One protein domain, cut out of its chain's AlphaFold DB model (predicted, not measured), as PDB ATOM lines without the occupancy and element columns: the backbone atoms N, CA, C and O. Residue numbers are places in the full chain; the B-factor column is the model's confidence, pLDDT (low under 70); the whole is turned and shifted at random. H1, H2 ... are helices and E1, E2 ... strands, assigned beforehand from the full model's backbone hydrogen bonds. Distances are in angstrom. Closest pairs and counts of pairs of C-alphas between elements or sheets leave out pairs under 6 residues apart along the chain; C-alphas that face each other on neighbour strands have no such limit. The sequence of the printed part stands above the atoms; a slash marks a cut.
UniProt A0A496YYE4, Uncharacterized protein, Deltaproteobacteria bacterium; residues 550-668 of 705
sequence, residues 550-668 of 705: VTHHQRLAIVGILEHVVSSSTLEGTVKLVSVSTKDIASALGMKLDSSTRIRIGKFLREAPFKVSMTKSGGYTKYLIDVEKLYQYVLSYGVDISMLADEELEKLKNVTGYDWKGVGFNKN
ATOM      1  N   VAL A 550      47.298  13.741 182.265       57.34
ATOM      2  CA  VAL A 550      47.791  12.693 183.146       57.34
ATOM      3  C   VAL A 550      48.941  12.051 182.401       57.34
ATOM      4  O   VAL A 550      48.784  11.036 181.722       57.34
ATOM      5  N   THR A 551      50.113  12.694 182.470       63.78
ATOM      6  CA  THR A 551      51.320  12.140 181.851       63.78
ATOM      7  C   THR A 551      51.432  10.679 182.274       63.78
ATOM      8  O   THR A 551      51.024  10.332 183.385       63.78
ATOM      9  N   HIS A 552      52.011   9.818 181.439       71.31
ATOM     10  CA  HIS A 552      52.247   8.421 181.816       71.31
ATOM     11  C   HIS A 552      52.806   8.300 183.251       71.31
ATOM     12  O   HIS A 552      52.369   7.465 184.033       71.31
ATOM     13  N   HIS A 553      53.671   9.237 183.648       81.19
ATOM     14  CA  HIS A 553      54.212   9.354 185.000       81.19
ATOM     15  C   HIS A 553      53.175   9.728 186.073       81.19
ATOM     16  O   HIS A 553      53.234   9.181 187.164       81.19
ATOM     17  N   GLN A 554      52.233  10.632 185.800       83.75
ATOM     18  CA  GLN A 554      51.133  10.941 186.722       83.75
ATOM     19  C   GLN A 554      50.217   9.732 186.923       83.75
ATOM     20  O   GLN A 554      49.865   9.436 188.062       83.75
ATOM     21  N   ARG A 555      49.900   8.988 185.851       83.19
ATOM     22  CA  ARG A 555      49.107   7.755 185.959       83.19
ATOM     23  C   ARG A 555      49.844   6.726 186.810       83.19
ATOM     24  O   ARG A 555      49.276   6.231 187.773       83.19
ATOM     25  N   LEU A 556      51.119   6.467 186.505       86.62
ATOM     26  CA  LEU A 556      51.959   5.569 187.305       86.62
ATOM     27  C   LEU A 556      52.043   6.019 188.767       86.62
ATOM     28  O   LEU A 556      51.996   5.191 189.667       86.62
ATOM     29  N   ALA A 557      52.150   7.325 189.019       90.81
ATOM     30  CA  ALA A 557      52.167   7.857 190.372       90.81
ATOM     31  C   ALA A 557      50.860   7.547 191.109       90.81
ATOM     32  O   ALA A 557      50.911   7.072 192.234       90.81
ATOM     33  N   ILE A 558      49.710   7.795 190.480       91.75
ATOM     34  CA  ILE A 558      48.391   7.576 191.082       91.75
ATOM     35  C   ILE A 558      48.130   6.082 191.296       91.75
ATOM     36  O   ILE A 558      47.836   5.692 192.420       91.75
ATOM     37  N   VAL A 559      48.306   5.246 190.268       90.56
ATOM     38  CA  VAL A 559      48.124   3.786 190.376       90.56
ATOM     39  C   VAL A 559      49.066   3.209 191.431       90.56
ATOM     40  O   VAL A 559      48.616   2.501 192.321       90.56
ATOM     41  N   GLY A 560      50.344   3.599 191.426       92.94
ATOM     42  CA  GLY A 560      51.299   3.121 192.422       92.94
ATOM     43  C   GLY A 560      51.034   3.636 193.840       92.94
ATOM     44  O   GLY A 560      51.388   2.958 194.798       92.94
ATOM     45  N   ILE A 561      50.393   4.800 194.016       94.50
ATOM     46  CA  ILE A 561      49.880   5.223 195.330       94.50
ATOM     47  C   ILE A 561      48.748   4.297 195.771       94.50
ATOM     48  O   ILE A 561      48.753   3.859 196.917       94.50
ATOM     49  N   LEU A 562      47.797   3.998 194.883       93.44
ATOM     50  CA  LEU A 562      46.652   3.142 195.189       93.44
ATOM     51  C   LEU A 562      47.091   1.704 195.514       93.44
ATOM     52  O   LEU A 562      46.710   1.183 196.558       93.44
ATOM     53  N   GLU A 563      47.979   1.099 194.724       92.06
ATOM     54  CA  GLU A 563      48.574  -0.209 195.044       92.06
ATOM     55  C   GLU A 563      49.386  -0.174 196.346       92.06
ATOM     56  O   GLU A 563      49.370  -1.122 197.135       92.06
ATOM     57  N   HIS A 564      50.087   0.933 196.620       92.44
ATOM     58  CA  HIS A 564      50.790   1.101 197.888       92.44
ATOM     59  C   HIS A 564      49.819   1.143 199.076       92.44
ATOM     60  O   HIS A 564      50.117   0.556 200.115       92.44
ATOM     61  N   VAL A 565      48.650   1.777 198.926       91.25
ATOM     62  CA  VAL A 565      47.578   1.735 199.933       91.25
ATOM     63  C   VAL A 565      47.118   0.294 200.141       91.25
ATOM     64  O   VAL A 565      47.149  -0.161 201.279       91.25
ATOM     65  N   VAL A 566      46.791  -0.439 199.069       88.19
ATOM     66  CA  VAL A 566      46.327  -1.841 199.140       88.19
ATOM     67  C   VAL A 566      47.348  -2.753 199.820       88.19
ATOM     68  O   VAL A 566      46.984  -3.587 200.647       88.19
ATOM     69  N   SER A 567      48.628  -2.598 199.482       86.00
ATOM     70  CA  SER A 567      49.712  -3.440 200.003       86.00
ATOM     71  C   SER A 567      50.141  -3.089 201.429       86.00
ATOM     72  O   SER A 567      50.680  -3.948 202.125       86.00
ATOM     73  N   SER A 568      49.911  -1.850 201.875       79.19
ATOM     74  CA  SER A 568      50.357  -1.365 203.191       79.19
ATOM     75  C   SER A 568      49.255  -1.350 204.248       79.19
ATOM     76  O   SER A 568      49.550  -1.186 205.433       79.19
ATOM     77  N   SER A 569      47.990  -1.492 203.853       69.25
ATOM     78  CA  SER A 569      46.862  -1.512 204.779       69.25
ATOM     79  C   SER A 569      46.685  -2.878 205.438       69.25
ATOM     80  O   SER A 569      46.436  -3.881 204.769       69.25
ATOM     81  N   THR A 570      46.747  -2.907 206.769       62.22
ATOM     82  CA  THR A 570      46.158  -3.981 207.577       62.22
ATOM     83  C   THR A 570      44.634  -3.893 207.488       62.22
ATOM     84  O   THR A 570      44.099  -2.792 207.413       62.22
ATOM     85  N   LEU A 571      43.929  -5.029 207.517       56.31
ATOM     86  CA  LEU A 571      42.470  -5.151 207.311       56.31
ATOM     87  C   LEU A 571      41.574  -4.360 208.302       56.31
ATOM     88  O   LEU A 571      40.354  -4.463 208.223       56.31
ATOM     89  N   GLU A 572      42.141  -3.571 209.216       56.38
ATOM     90  CA  GLU A 572      41.419  -2.816 210.243       56.38
ATOM     91  C   GLU A 572      41.691  -1.303 210.131       56.38
ATOM     92  O   GLU A 572      42.809  -0.837 210.353       56.38
ATOM     93  N   GLY A 573      40.638  -0.531 209.822       63.66
ATOM     94  CA  GLY A 573      40.619   0.940 209.841       63.66
ATOM     95  C   GLY A 573      40.551   1.620 208.464       63.66
ATOM     96  O   GLY A 573      41.042   1.101 207.467       63.66
ATOM     97  N   THR A 574      39.941   2.814 208.410       80.38
ATOM     98  CA  THR A 574      39.830   3.620 207.180       80.38
ATOM     99  C   THR A 574      41.072   4.493 206.965       80.38
ATOM    100  O   THR A 574      41.352   5.398 207.756       80.38
ATOM    101  N   VAL A 575      41.803   4.271 205.873       83.75
ATOM    102  CA  VAL A 575      42.989   5.041 205.478       83.75
ATOM    103  C   VAL A 575      42.569   6.395 204.910       83.75
ATOM    104  O   VAL A 575      42.068   6.495 203.793       83.75
ATOM    105  N   LYS A 576      42.820   7.459 205.679       89.00
ATOM    106  CA  LYS A 576      42.608   8.853 205.247       89.00
ATOM    107  C   LYS A 576      43.867   9.514 204.685       89.00
ATOM    108  O   LYS A 576      43.780  10.376 203.815       89.00
ATOM    109  N   LEU A 577      45.036   9.114 205.185       91.69
ATOM    110  CA  LEU A 577      46.337   9.647 204.788       91.69
ATOM    111  C   LEU A 577      47.294   8.501 204.467       91.69
ATOM    112  O   LEU A 577      47.390   7.550 205.241       91.69
ATOM    113  N   VAL A 578      48.046   8.623 203.374       92.44
ATOM    114  CA  VAL A 578      49.088   7.658 202.995       92.44
ATOM    115  C   VAL A 578      50.422   8.364 202.780       92.44
ATOM    116  O   VAL A 578      50.497   9.412 202.143       92.44
ATOM    117  N   SER A 579      51.495   7.804 203.339       92.38
ATOM    118  CA  SER A 579      52.853   8.322 203.168       92.38
ATOM    119  C   SER A 579      53.610   7.478 202.150       92.38
ATOM    120  O   SER A 579      53.963   6.344 202.450       92.38
ATOM    121  N   VAL A 580      53.973   8.066 201.013       94.06
ATOM    122  CA  VAL A 580      54.547   7.347 199.867       94.06
ATOM    123  C   VAL A 580      55.794   8.045 199.318       94.06
ATOM    124  O   VAL A 580      55.885   9.271 199.302       94.06
ATOM    125  N   SER A 581      56.779   7.290 198.844       93.44
ATOM    126  CA  SER A 581      57.912   7.804 198.065       93.44
ATOM    127  C   SER A 581      57.900   7.275 196.631       93.44
ATOM    128  O   SER A 581      57.202   6.320 196.298       93.44
ATOM    129  N   THR A 582      58.740   7.843 195.761       91.44
ATOM    130  CA  THR A 582      58.931   7.309 194.400       91.44
ATOM    131  C   THR A 582      59.508   5.890 194.385       91.44
ATOM    132  O   THR A 582      59.343   5.181 193.395       91.44
ATOM    133  N   LYS A 583      60.176   5.466 195.468       90.75
ATOM    134  CA  LYS A 583      60.637   4.087 195.658       90.75
ATOM    135  C   LYS A 583      59.474   3.162 196.019       90.75
ATOM    136  O   LYS A 583      59.405   2.067 195.473       90.75
ATOM    137  N   ASP A 584      58.579   3.619 196.890       92.00
ATOM    138  CA  ASP A 584      57.401   2.849 197.304       92.00
ATOM    139  C   ASP A 584      56.455   2.635 196.112       92.00
ATOM    140  O   ASP A 584      56.049   1.508 195.864       92.00
ATOM    141  N   ILE A 585      56.240   3.672 195.287       92.44
ATOM    142  CA  ILE A 585      55.499   3.585 194.011       92.44
ATOM    143  C   ILE A 585      56.124   2.551 193.067       92.44
ATOM    144  O   ILE A 585      55.422   1.711 192.519       92.44
ATOM    145  N   ALA A 586      57.448   2.592 192.875       90.62
ATOM    146  CA  ALA A 586      58.136   1.631 192.010       90.62
ATOM    147  C   ALA A 586      58.015   0.187 192.528       90.62
ATOM    148  O   ALA A 586      57.895  -0.746 191.739       90.62
ATOM    149  N   SER A 587      58.069   0.018 193.854       91.56
ATOM    150  CA  SER A 587      57.938  -1.283 194.505       91.56
ATOM    151  C   SER A 587      56.521  -1.836 194.405       91.56
ATOM    152  O   SER A 587      56.388  -3.038 194.199       91.56
ATOM    153  N   ALA A 588      55.503  -0.985 194.557       90.56
ATOM    154  CA  ALA A 588      54.101  -1.370 194.437       90.56
ATOM    155  C   ALA A 588      53.806  -1.887 193.021       90.56
ATOM    156  O   ALA A 588      53.435  -3.044 192.867       90.56
ATOM    157  N   LEU A 589      54.196  -1.108 192.004       88.25
ATOM    158  CA  LEU A 589      54.000  -1.426 190.583       88.25
ATOM    159  C   LEU A 589      54.843  -2.608 190.065       88.25
ATOM    160  O   LEU A 589      54.821  -2.911 188.872       88.25
ATOM    161  N   GLY A 590      55.694  -3.209 190.904       87.19
ATOM    162  CA  GLY A 590      56.582  -4.301 190.499       87.19
ATOM    163  C   GLY A 590      57.572  -3.944 189.378       87.19
ATOM    164  O   GLY A 590      58.062  -4.837 188.686       87.19
ATOM    165  N   MET A 591      57.892  -2.657 189.173       85.50
ATOM    166  CA  MET A 591      58.679  -2.194 188.022       85.50
ATOM    167  C   MET A 591      59.882  -1.321 188.403       85.50
ATOM    168  O   MET A 591      59.864  -0.537 189.351       85.50
ATOM    169  N   LYS A 592      60.956  -1.390 187.605       85.88
ATOM    170  CA  LYS A 592      62.087  -0.458 187.727       85.88
ATOM    171  C   LYS A 592      61.793   0.828 186.958       85.88
ATOM    172  O   LYS A 592      61.800   0.834 185.734       85.88
ATOM    173  N   LEU A 593      61.622   1.933 187.679       84.12
ATOM    174  CA  LEU A 593      61.498   3.259 187.073       84.12
ATOM    175  C   LEU A 593      62.877   3.809 186.679       84.12
ATOM    176  O   LEU A 593      63.797   3.831 187.508       84.12
ATOM    177  N   ASP A 594      63.024   4.307 185.453       84.56
ATOM    178  CA  ASP A 594      64.219   5.037 185.022       84.56
ATOM    179  C   ASP A 594      64.338   6.403 185.735       84.56
ATOM    180  O   ASP A 594      63.411   6.884 186.398       84.56
ATOM    181  N   SER A 595      65.510   7.035 185.629       82.44
ATOM    182  CA  SER A 595      65.797   8.299 186.317       82.44
ATOM    183  C   SER A 595      64.886   9.452 185.873       82.44
ATOM    184  O   SER A 595      64.476  10.246 186.717       82.44
ATOM    185  N   SER A 596      64.529   9.538 184.585       76.31
ATOM    186  CA  SER A 596      63.650  10.590 184.052       76.31
ATOM    187  C   SER A 596      62.231  10.435 184.597       76.31
ATOM    188  O   SER A 596      61.658  11.391 185.129       76.31
ATOM    189  N   THR A 597      61.699   9.211 184.564       78.75
ATOM    190  CA  THR A 597      60.373   8.896 185.109       78.75
ATOM    191  C   THR A 597      60.286   9.216 186.600       78.75
ATOM    192  O   THR A 597      59.351   9.895 187.025       78.75
ATOM    193  N   ARG A 598      61.290   8.833 187.404       84.62
ATOM    194  CA  ARG A 598      61.314   9.162 188.844       84.62
ATOM    195  C   ARG A 598      61.303  10.666 189.115       84.62
ATOM    196  O   ARG A 598      60.611  11.104 190.033       84.62
ATOM    197  N   ILE A 599      62.047  11.452 188.334       82.25
ATOM    198  CA  ILE A 599      62.085  12.916 188.470       82.25
ATOM    199  C   ILE A 599      60.711  13.516 188.152       82.25
ATOM    200  O   ILE A 599      60.229  14.363 188.903       82.25
ATOM    201  N   ARG A 600      60.057  13.058 187.078       80.38
ATOM    202  CA  ARG A 600      58.740  13.558 186.657       80.38
ATOM    203  C   ARG A 600      57.631  13.192 187.644       80.38
ATOM    204  O   ARG A 600      56.845  14.068 187.992       80.38
ATOM    205  N   ILE A 601      57.628  11.963 188.172       88.44
ATOM    206  CA  ILE A 601      56.732  11.561 189.272       88.44
ATOM    207  C   ILE A 601      56.971  12.445 190.497       88.44
ATOM    208  O   ILE A 601      56.029  12.992 191.060       88.44
ATOM    209  N   GLY A 602      58.231  12.636 190.897       88.00
ATOM    210  CA  GLY A 602      58.564  13.484 192.042       88.00
ATOM    211  C   GLY A 602      58.125  14.942 191.865       88.00
ATOM    212  O   GLY A 602      57.634  15.546 192.816       88.00
ATOM    213  N   LYS A 603      58.264  15.507 190.657       85.88
ATOM    214  CA  LYS A 603      57.778  16.858 190.338       85.88
ATOM    215  C   LYS A 603      56.256  16.936 190.460       85.88
ATOM    216  O   LYS A 603      55.760  17.823 191.146       85.88
ATOM    217  N   PHE A 604      55.541  15.975 189.876       89.75
ATOM    218  CA  PHE A 604      54.086  15.899 189.984       89.75
ATOM    219  C   PHE A 604      53.624  15.831 191.442       89.75
ATOM    220  O   PHE A 604      52.845  16.673 191.871       89.75
ATOM    221  N   LEU A 605      54.159  14.901 192.238       91.62
ATOM    222  CA  LEU A 605      53.768  14.752 193.645       91.62
ATOM    223  C   LEU A 605      54.068  15.997 194.483       91.62
ATOM    224  O   LEU A 605      53.377  16.261 195.462       91.62
ATOM    225  N   ARG A 606      55.082  16.785 194.105       89.81
ATOM    226  CA  ARG A 606      55.396  18.059 194.759       89.81
ATOM    227  C   ARG A 606      54.328  19.123 194.501       89.81
ATOM    228  O   ARG A 606      54.067  19.918 195.403       89.81
ATOM    229  N   GLU A 607      53.731  19.139 193.316       86.56
ATOM    230  CA  GLU A 607      52.746  20.135 192.866       86.56
ATOM    231  C   GLU A 607      51.291  19.645 193.022       86.56
ATOM    232  O   GLU A 607      50.365  20.444 192.923       86.56
ATOM    233  N   ALA A 608      51.088  18.356 193.314       88.88
ATOM    234  CA  ALA A 608      49.773  17.724 193.353       88.88
ATOM    235  C   ALA A 608      48.820  18.352 194.396       88.88
ATOM    236  O   ALA A 608      49.218  18.556 195.549       88.88
ATOM    237  N   PRO A 609      47.536  18.571 194.044       88.56
ATOM    238  CA  PRO A 609      46.550  19.197 194.933       88.56
ATOM    239  C   PRO A 609      46.136  18.302 196.113       88.56
ATOM    240  O   PRO A 609      45.641  18.792 197.128       88.56
ATOM    241  N   PHE A 610      46.370  16.992 196.009       93.75
ATOM    242  CA  PHE A 610      46.104  16.006 197.058       93.75
ATOM    243  C   PHE A 610      47.299  15.765 198.002       93.75
ATOM    244  O   PHE A 610      47.195  14.983 198.946       93.75
ATOM    245  N   LYS A 611      48.447  16.424 197.783       96.12
ATOM    246  CA  LYS A 611      49.610  16.344 198.682       96.12
ATOM    247  C   LYS A 611      49.436  17.305 199.861       96.12
ATOM    248  O   LYS A 611      49.370  18.517 199.677       96.12
ATOM    249  N   VAL A 612      49.482  16.765 201.077       95.25
ATOM    250  CA  VAL A 612      49.400  17.514 202.343       95.25
ATOM    251  C   VAL A 612      50.761  18.083 202.742       95.25
ATOM    252  O   VAL A 612      50.894  19.273 203.011       95.25
ATOM    253  N   SER A 613      51.799  17.246 202.754       93.75
ATOM    254  CA  SER A 613      53.155  17.638 203.158       93.75
ATOM    255  C   SER A 613      54.215  16.751 202.506       93.75
ATOM    256  O   SER A 613      53.904  15.714 201.922       93.75
ATOM    257  N   MET A 614      55.488  17.133 202.620       93.06
ATOM    258  CA  MET A 614      56.615  16.291 202.213       93.06
ATOM    259  C   MET A 614      57.740  16.332 203.245       93.06
ATOM    260  O   MET A 614      58.004  17.376 203.837       93.06
ATOM    261  N   THR A 615      58.419  15.204 203.438       92.88
ATOM    262  CA  THR A 615      59.562  15.067 204.350       92.88
ATOM    263  C   THR A 615      60.709  14.326 203.668       92.88
ATOM    264  O   THR A 615      60.510  13.533 202.745       92.88
ATOM    265  N   LYS A 616      61.943  14.592 204.104       86.44
ATOM    266  CA  LYS A 616      63.124  13.829 203.678       86.44
ATOM    267  C   LYS A 616      63.441  12.777 204.734       86.44
ATOM    268  O   LYS A 616      63.694  13.127 205.881       86.44
ATOM    269  N   SER A 617      63.444  11.502 204.350       76.62
ATOM    270  CA  SER A 617      63.804  10.391 205.237       76.62
ATOM    271  C   SER A 617      64.452   9.262 204.433       76.62
ATOM    272  O   SER A 617      64.003   8.942 203.333       76.62
ATOM    273  N   GLY A 618      65.549   8.693 204.945       66.12
ATOM    274  CA  GLY A 618      66.234   7.548 204.323       66.12
ATOM    275  C   GLY A 618      66.789   7.790 202.910       66.12
ATOM    276  O   GLY A 618      66.854   6.855 202.121       66.12
ATOM    277  N   GLY A 619      67.139   9.033 202.556       77.19
ATOM    278  CA  GLY A 619      67.650   9.392 201.222       77.19
ATOM    279  C   GLY A 619      66.577   9.616 200.146       77.19
ATOM    280  O   GLY A 619      66.917   9.952 199.013       77.19
ATOM    281  N   TYR A 620      65.291   9.502 200.493       81.88
ATOM    282  CA  TYR A 620      64.166   9.740 199.586       81.88
ATOM    283  C   TYR A 620      63.239  10.841 200.120       81.88
ATOM    284  O   TYR A 620      63.234  11.169 201.308       81.88
ATOM    285  N   THR A 621      62.454  11.438 199.220       89.19
ATOM    286  CA  THR A 621      61.355  12.336 199.603       89.19
ATOM    287  C   THR A 621      60.092  11.499 199.767       89.19
ATOM    288  O   THR A 621      59.702  10.808 198.824       89.19
ATOM    289  N   LYS A 622      59.483  11.552 200.952       93.50
ATOM    290  CA  LYS A 622      58.161  10.987 201.230       93.50
ATOM    291  C   LYS A 622      57.112  12.089 201.129       93.50
ATOM    292  O   LYS A 622      57.329  13.197 201.618       93.50
ATOM    293  N   TYR A 623      55.996  11.773 200.495       94.88
ATOM    294  CA  TYR A 623      54.847  12.642 200.294       94.88
ATOM    295  C   TYR A 623      53.691  12.095 201.122       94.88
ATOM    296  O   TYR A 623      53.367  10.914 201.019       94.88
ATOM    297  N   LEU A 624      53.092  12.945 201.951       95.62
ATOM    298  CA  LEU A 624      51.868  12.625 202.672       95.62
ATOM    299  C   LEU A 624      50.686  13.023 201.790       95.62
ATOM    300  O   LEU A 624      50.549  14.197 201.440       95.62
ATOM    301  N   ILE A 625      49.874  12.046 201.412       96.06
ATOM    302  CA  ILE A 625      48.776  12.173 200.459       96.06
ATOM    303  C   ILE A 625      47.444  12.034 201.192       96.06
ATOM    304  O   ILE A 625      47.276  11.126 202.002       96.06
ATOM    305  N   ASP A 626      46.515  12.933 200.884       95.44
ATOM    306  CA  ASP A 626      45.117  12.888 201.306       95.44
ATOM    307  C   ASP A 626      44.312  12.036 200.320       95.44
ATOM    308  O   ASP A 626      44.223  12.363 199.133       95.44
ATOM    309  N   VAL A 627      43.771  10.917 200.807       93.00
ATOM    310  CA  VAL A 627      43.094   9.915 199.972       93.00
ATOM    311  C   VAL A 627      41.759  10.435 199.438       93.00
ATOM    312  O   VAL A 627      41.398  10.107 198.311       93.00
ATOM    313  N   GLU A 628      41.062  11.296 200.181       92.06
ATOM    314  CA  GLU A 628      39.822  11.929 199.715       92.06
ATOM    315  C   GLU A 628      40.114  12.889 198.563       92.06
ATOM    316  O   GLU A 628      39.493  12.817 197.505       92.06
ATOM    317  N   LYS A 629      41.119  13.756 198.723       92.81
ATOM    318  CA  LYS A 629      41.522  14.673 197.645       92.81
ATOM    319  C   LYS A 629      42.065  13.925 196.435       92.81
ATOM    320  O   LYS A 629      41.860  14.375 195.309       92.81
ATOM    321  N   LEU A 630      42.753  12.802 196.649       92.81
ATOM    322  CA  LEU A 630      43.193  11.927 195.568       92.81
ATOM    323  C   LEU A 630      41.989  11.325 194.840       92.81
ATOM    324  O   LEU A 630      41.953  11.379 193.617       92.81
ATOM    325  N   TYR A 631      40.992  10.820 195.568       89.75
ATOM    326  CA  TYR A 631      39.749  10.304 194.995       89.75
ATOM    327  C   TYR A 631      39.042  11.357 194.140       89.75
ATOM    328  O   TYR A 631      38.750  11.112 192.970       89.75
ATOM    329  N   GLN A 632      38.862  12.567 194.681       84.62
ATOM    330  CA  GLN A 632      38.270  13.686 193.946       84.62
ATOM    331  C   GLN A 632      39.092  14.062 192.709       84.62
ATOM    332  O   GLN A 632      38.519  14.377 191.669       84.62
ATOM    333  N   TYR A 633      40.425  14.001 192.786       86.12
ATOM    334  CA  TYR A 633      41.299  14.246 191.639       86.12
ATOM    335  C   TYR A 633      41.142  13.170 190.557       86.12
ATOM    336  O   TYR A 633      40.969  13.503 189.389       86.12
ATOM    337  N   VAL A 634      41.164  11.886 190.927       83.69
ATOM    338  CA  VAL A 634      40.970  10.764 189.992       83.69
ATOM    339  C   VAL A 634      39.605  10.864 189.316       83.69
ATOM    340  O   VAL A 634      39.529  10.739 188.095       83.69
ATOM    341  N   LEU A 635      38.561  11.179 190.084       77.81
ATOM    342  CA  LEU A 635      37.208  11.395 189.579       77.81
ATOM    343  C   LEU A 635      37.132  12.600 188.624       77.81
ATOM    344  O   LEU A 635      36.636  12.469 187.510       77.81
ATOM    345  N   SER A 636      37.659  13.758 189.032       71.56
ATOM    346  CA  SER A 636      37.539  15.020 188.279       71.56
ATOM    347  C   SER A 636      38.357  15.036 186.990       71.56
ATOM    348  O   SER A 636      37.930  15.619 186.000       71.56
ATOM    349  N   TYR A 637      39.535  14.407 187.000       73.00
ATOM    350  CA  TYR A 637      40.430  14.344 185.843       73.00
ATOM    351  C   TYR A 637      40.285  13.037 185.050       73.00
ATOM    352  O   TYR A 637      41.071  12.792 184.136       73.00
ATOM    353  N   GLY A 638      39.310  12.186 185.401       69.19
ATOM    354  CA  GLY A 638      39.042  10.924 184.710       69.19
ATOM    355  C   GLY A 638      40.267  10.010 184.632       69.19
ATOM    356  O   GLY A 638      40.479   9.359 183.609       69.19
ATOM    357  N   VAL A 639      41.098   9.990 185.681       76.69
ATOM    358  CA  VAL A 639      42.356   9.234 185.684       76.69
ATOM    359  C   VAL A 639      42.036   7.753 185.528       76.69
ATOM    360  O   VAL A 639      41.382   7.148 186.369       76.69
ATOM    361  N   ASP A 640      42.520   7.166 184.443       73.75
ATOM    362  CA  ASP A 640      42.328   5.748 184.165       73.75
ATOM    363  C   ASP A 640      43.193   4.889 185.105       73.75
ATOM    364  O   ASP A 640      44.427   4.877 185.020       73.75
ATOM    365  N   ILE A 641      42.497   4.177 185.990       80.06
ATOM    366  CA  ILE A 641      43.028   3.243 186.986       80.06
ATOM    367  C   ILE A 641      42.739   1.775 186.630       80.06
ATOM    368  O   ILE A 641      42.846   0.907 187.489       80.06
ATOM    369  N   SER A 642      42.422   1.472 185.364       75.44
ATOM    370  CA  SER A 642      42.119   0.107 184.881       75.44
ATOM    371  C   SER A 642      43.266  -0.903 185.020       75.44
ATOM    372  O   SER A 642      43.069  -2.089 184.777       75.44
ATOM    373  N   MET A 643      44.463  -0.447 185.401       76.81
ATOM    374  CA  MET A 643      45.588  -1.318 185.753       76.81
ATOM    375  C   MET A 643      45.350  -2.101 187.052       76.81
ATOM    376  O   MET A 643      45.989  -3.131 187.235       76.81
ATOM    377  N   LEU A 644      44.448  -1.633 187.920       83.19
ATOM    378  CA  LEU A 644      44.080  -2.313 189.160       83.19
ATOM    379  C   LEU A 644      43.064  -3.429 188.882       83.19
ATOM    380  O   LEU A 644      42.075  -3.217 188.177       83.19
ATOM    381  N   ALA A 645      43.276  -4.601 189.476       85.75
ATOM    382  CA  ALA A 645      42.337  -5.715 189.405       85.75
ATOM    383  C   ALA A 645      41.068  -5.448 190.237       85.75
ATOM    384  O   ALA A 645      41.090  -4.703 191.218       85.75
ATOM    385  N   ASP A 646      39.959  -6.118 189.902       82.31
ATOM    386  CA  ASP A 646      38.689  -6.007 190.643       82.31
ATOM    387  C   ASP A 646      38.855  -6.271 192.152       82.31
ATOM    388  O   ASP A 646      38.271  -5.564 192.976       82.31
ATOM    389  N   GLU A 647      39.702  -7.237 192.517       86.00
ATOM    390  CA  GLU A 647      40.022  -7.566 193.913       86.00
ATOM    391  C   GLU A 647      40.748  -6.419 194.641       86.00
ATOM    392  O   GLU A 647      40.570  -6.218 195.844       86.00
ATOM    393  N   GLU A 648      41.579  -5.652 193.930       87.69
ATOM    394  CA  GLU A 648      42.304  -4.502 194.481       87.69
ATOM    395  C   GLU A 648      41.377  -3.303 194.662       87.69
ATOM    396  O   GLU A 648      41.446  -2.625 195.685       87.69
ATOM    397  N   LEU A 649      40.461  -3.078 193.716       86.75
ATOM    398  CA  LEU A 649      39.427  -2.046 193.816       86.75
ATOM    399  C   LEU A 649      38.473  -2.312 194.990       86.75
ATOM    400  O   LEU A 649      38.115  -1.386 195.720       86.75
ATOM    401  N   GLU A 650      38.102  -3.574 195.219       85.94
ATOM    402  CA  GLU A 650      37.274  -3.966 196.364       85.94
ATOM    403  C   GLU A 650      38.016  -3.766 197.695       85.94
ATOM    404  O   GLU A 650      37.461  -3.205 198.646       85.94
ATOM    405  N   LYS A 651      39.308  -4.117 197.753       87.38
ATOM    406  CA  LYS A 651      40.162  -3.801 198.909       87.38
ATOM    407  C   LYS A 651      40.276  -2.298 199.139       87.38
ATOM    408  O   LYS A 651      40.115  -1.860 200.274       87.38
ATOM    409  N   LEU A 652      40.499  -1.500 198.095       88.94
ATOM    410  CA  LEU A 652      40.547  -0.041 198.202       88.94
ATOM    411  C   LEU A 652      39.242   0.519 198.757       88.94
ATOM    412  O   LEU A 652      39.285   1.387 199.625       88.94
ATOM    413  N   LYS A 653      38.089   0.004 198.322       88.31
ATOM    414  CA  LYS A 653      36.789   0.407 198.867       88.31
ATOM    415  C   LYS A 653      36.685   0.133 200.361       88.31
ATOM    416  O   LYS A 653      36.336   1.032 201.122       88.31
ATOM    417  N   ASN A 654      37.069  -1.065 200.787       86.38
ATOM    418  CA  ASN A 654      37.036  -1.455 202.197       86.38
ATOM    419  C   ASN A 654      38.010  -0.631 203.056       86.38
ATOM    420  O   ASN A 654      37.674  -0.225 204.167       86.38
ATOM    421  N   VAL A 655      39.203  -0.352 202.530       88.25
ATOM    422  CA  VAL A 655      40.291   0.316 203.257       88.25
ATOM    423  C   VAL A 655      40.147   1.835 203.255       88.25
ATOM    424  O   VAL A 655      40.539   2.484 204.217       88.25
ATOM    425  N   THR A 656      39.603   2.444 202.206       88.38
ATOM    426  CA  THR A 656      39.527   3.914 202.080       88.38
ATOM    427  C   THR A 656      38.127   4.471 202.324       88.38
ATOM    428  O   THR A 656      37.991   5.660 202.599       88.38
ATOM    429  N   GLY A 657      37.089   3.633 202.242       85.81
ATOM    430  CA  GLY A 657      35.689   4.053 202.326       85.81
ATOM    431  C   GLY A 657      35.141   4.698 201.048       85.81
ATOM    432  O   GLY A 657      33.966   5.060 201.021       85.81
ATOM    433  N   TYR A 658      35.949   4.829 199.991       86.94
ATOM    434  CA  TYR A 658      35.530   5.380 198.702       86.94
ATOM    435  C   TYR A 658      35.326   4.269 197.679       86.94
ATOM    436  O   TYR A 658      36.133   3.348 197.592       86.94
ATOM    437  N   ASP A 659      34.262   4.344 196.881       86.12
ATOM    438  CA  ASP A 659      34.067   3.379 195.804       86.12
ATOM    439  C   ASP A 659      34.956   3.749 194.622       86.12
ATOM    440  O   ASP A 659      34.648   4.706 193.921       86.12
ATOM    441  N   TRP A 660      36.068   3.032 194.445       83.31
ATOM    442  CA  TRP A 660      36.994   3.199 193.318       83.31
ATOM    443  C   TRP A 660      36.549   2.419 192.079       83.31
ATOM    444  O   TRP A 660      37.082   2.633 190.990       83.31
ATOM    445  N   LYS A 661      35.570   1.516 192.220       70.19
ATOM    446  CA  LYS A 661      35.056   0.723 191.108       70.19
ATOM    447  C   LYS A 661      34.210   1.628 190.213       70.19
ATOM    448  O   LYS A 661      33.226   2.210 190.652       70.19
ATOM    449  N   GLY A 662      34.623   1.779 188.955       58.84
ATOM    450  CA  GLY A 662      34.002   2.729 188.023       58.84
ATOM    451  C   GLY A 662      34.457   4.184 188.199       58.84
ATOM    452  O   GLY A 662      33.903   5.072 187.556       58.84
ATOM    453  N   VAL A 663      35.472   4.445 189.034       61.00
ATOM    454  CA  VAL A 663      36.114   5.764 189.118       61.00
ATOM    455  C   VAL A 663      37.182   5.843 188.045       61.00
ATOM    456  O   VAL A 663      38.174   5.124 188.082       61.00
ATOM    457  N   GLY A 664      36.935   6.689 187.053       56.47
ATOM    458  CA  GLY A 664      37.714   6.751 185.819       56.47
ATOM    459  C   GLY A 664      36.795   6.650 184.605       56.47
ATOM    460  O   GLY A 664      35.756   5.995 184.634       56.47
ATOM    461  N   PHE A 665      37.142   7.344 183.525       63.75
ATOM    462  CA  PHE A 665      36.299   7.410 182.332       63.75
ATOM    463  C   PHE A 665      36.330   6.075 181.556       63.75
ATOM    464  O   PHE A 665      37.291   5.799 180.831       63.75
ATOM    465  N   ASN A 666      35.286   5.235 181.686       68.94
ATOM    466  CA  ASN A 666      35.133   4.017 180.874       68.94
ATOM    467  C   ASN A 666      34.647   4.367 179.461       68.94
ATOM    468  O   ASN A 666      33.453   4.401 179.164       68.94
ATOM    469  N   LYS A 667      35.615   4.602 178.579       73.50
ATOM    470  CA  LYS A 667      35.414   5.031 177.188       73.50
ATOM    471  C   LYS A 667      34.478   4.121 176.410       73.50
ATOM    472  O   LYS A 667      33.592   4.607 175.721       73.50
ATOM    473  N   ASN A 668      34.657   2.809 176.532       76.06
ATOM    474  CA  ASN A 668      33.907   1.840 175.735       76.06
ATOM    475  C   ASN A 668      32.432   1.796 176.144       76.06
ATOM    476  O   ASN A 668      31.558   1.707 175.285       76.06
TER     477      ASN A 668
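This is residues 550 to 668 of the 705 residues of an uncharacterized protein of Deltaproteobacteria bacterium (UniProt A0A496YYE4). A long helix, H1, runs through the middle of the domain, and a small three-stranded sheet of E1, E3 and E2 packs beside it, with the edge strand E1 passing across H1 next to its residues 557 to 568. H2 and H3 cross H1 on one side; H4 and H5 stand on its other side, where H5 packs on H1. The printed part has 119 residues, in the order H1 E1 H2 H3 E2 E3 H4 H5; the sheet runs E1 E3 E2, antiparallel throughout, and the class is mixed, helices and strands. It is compact, with a radius of gyration of the C-alphas of 13.4 A and spans of 36 by 35 by 26 A.

Start at H1, residues 552 to 568, the hub, which touches three helices. Its Gly 560 has the closest C-alpha to Ile 585 of H2, residues 582 to 588, at 4.5 A; the two touch at a steep tilt of 61 degrees, the same way. With residues 553 to 557 alone H1 touches H3, residues 595 to 607, about perpendicular at 78 degrees; the closest C-alphas, of His 553 and Ile 601, are 5.4 A apart. H2 and H3 only just touch, with 3 pairs of C-alphas within 8 A, the closest those of Thr 582 and Arg 598 at 6.3 A. Next find E1, residues 577 to 581, E2, residues 611 to 617, and E3, residues 620 to 626. N 580 and O 623 of E1 and E3 are 2.9 A apart, and N 622 and O 615 of the hairpin E2 and E3 are 2.9 A apart, both within hydrogen-bond range. H1 and H3 are on the same face of this sheet, two layers, helices over one face, at heights over the sheet of 9.3 A and 11.0 A. E1, H2 H3 and E2 form a split strand-helix-strand unit, two strands running the same way with E3 between them, its crossover right-handed. H2 only grazes the sheet, and so does H4, residues 627 to 636, which is near H1. H5, residues 646 to 656, is not on the sheet; it touches H1, Val 566 to Leu 652 being the closest C-alphas at 6.1 A. In each of the five helices every O i to N i+4 pair is within hydrogen-bond range.

Find C-alpha 552 at (52.247, 8.421, 181.816); H1 runs 23.6 A from there. H3 spans 18.8 A, E2 16.7 A and E3 19.4 A. H5 spans 15.2 A, ending at C-alpha 656, (39.527, 3.914, 202.080).

The C-alphas farthest apart, of Gly 618 and Asn 668, are 43.5 A apart. The printed part has no cut, and no link is long. Residues 657 to 668 hold no named element. The mean pLDDT of the printed part is 83.8; it is under 70 at residues 550 to 551, 569 to 573, 618, 638 and 662 to 666.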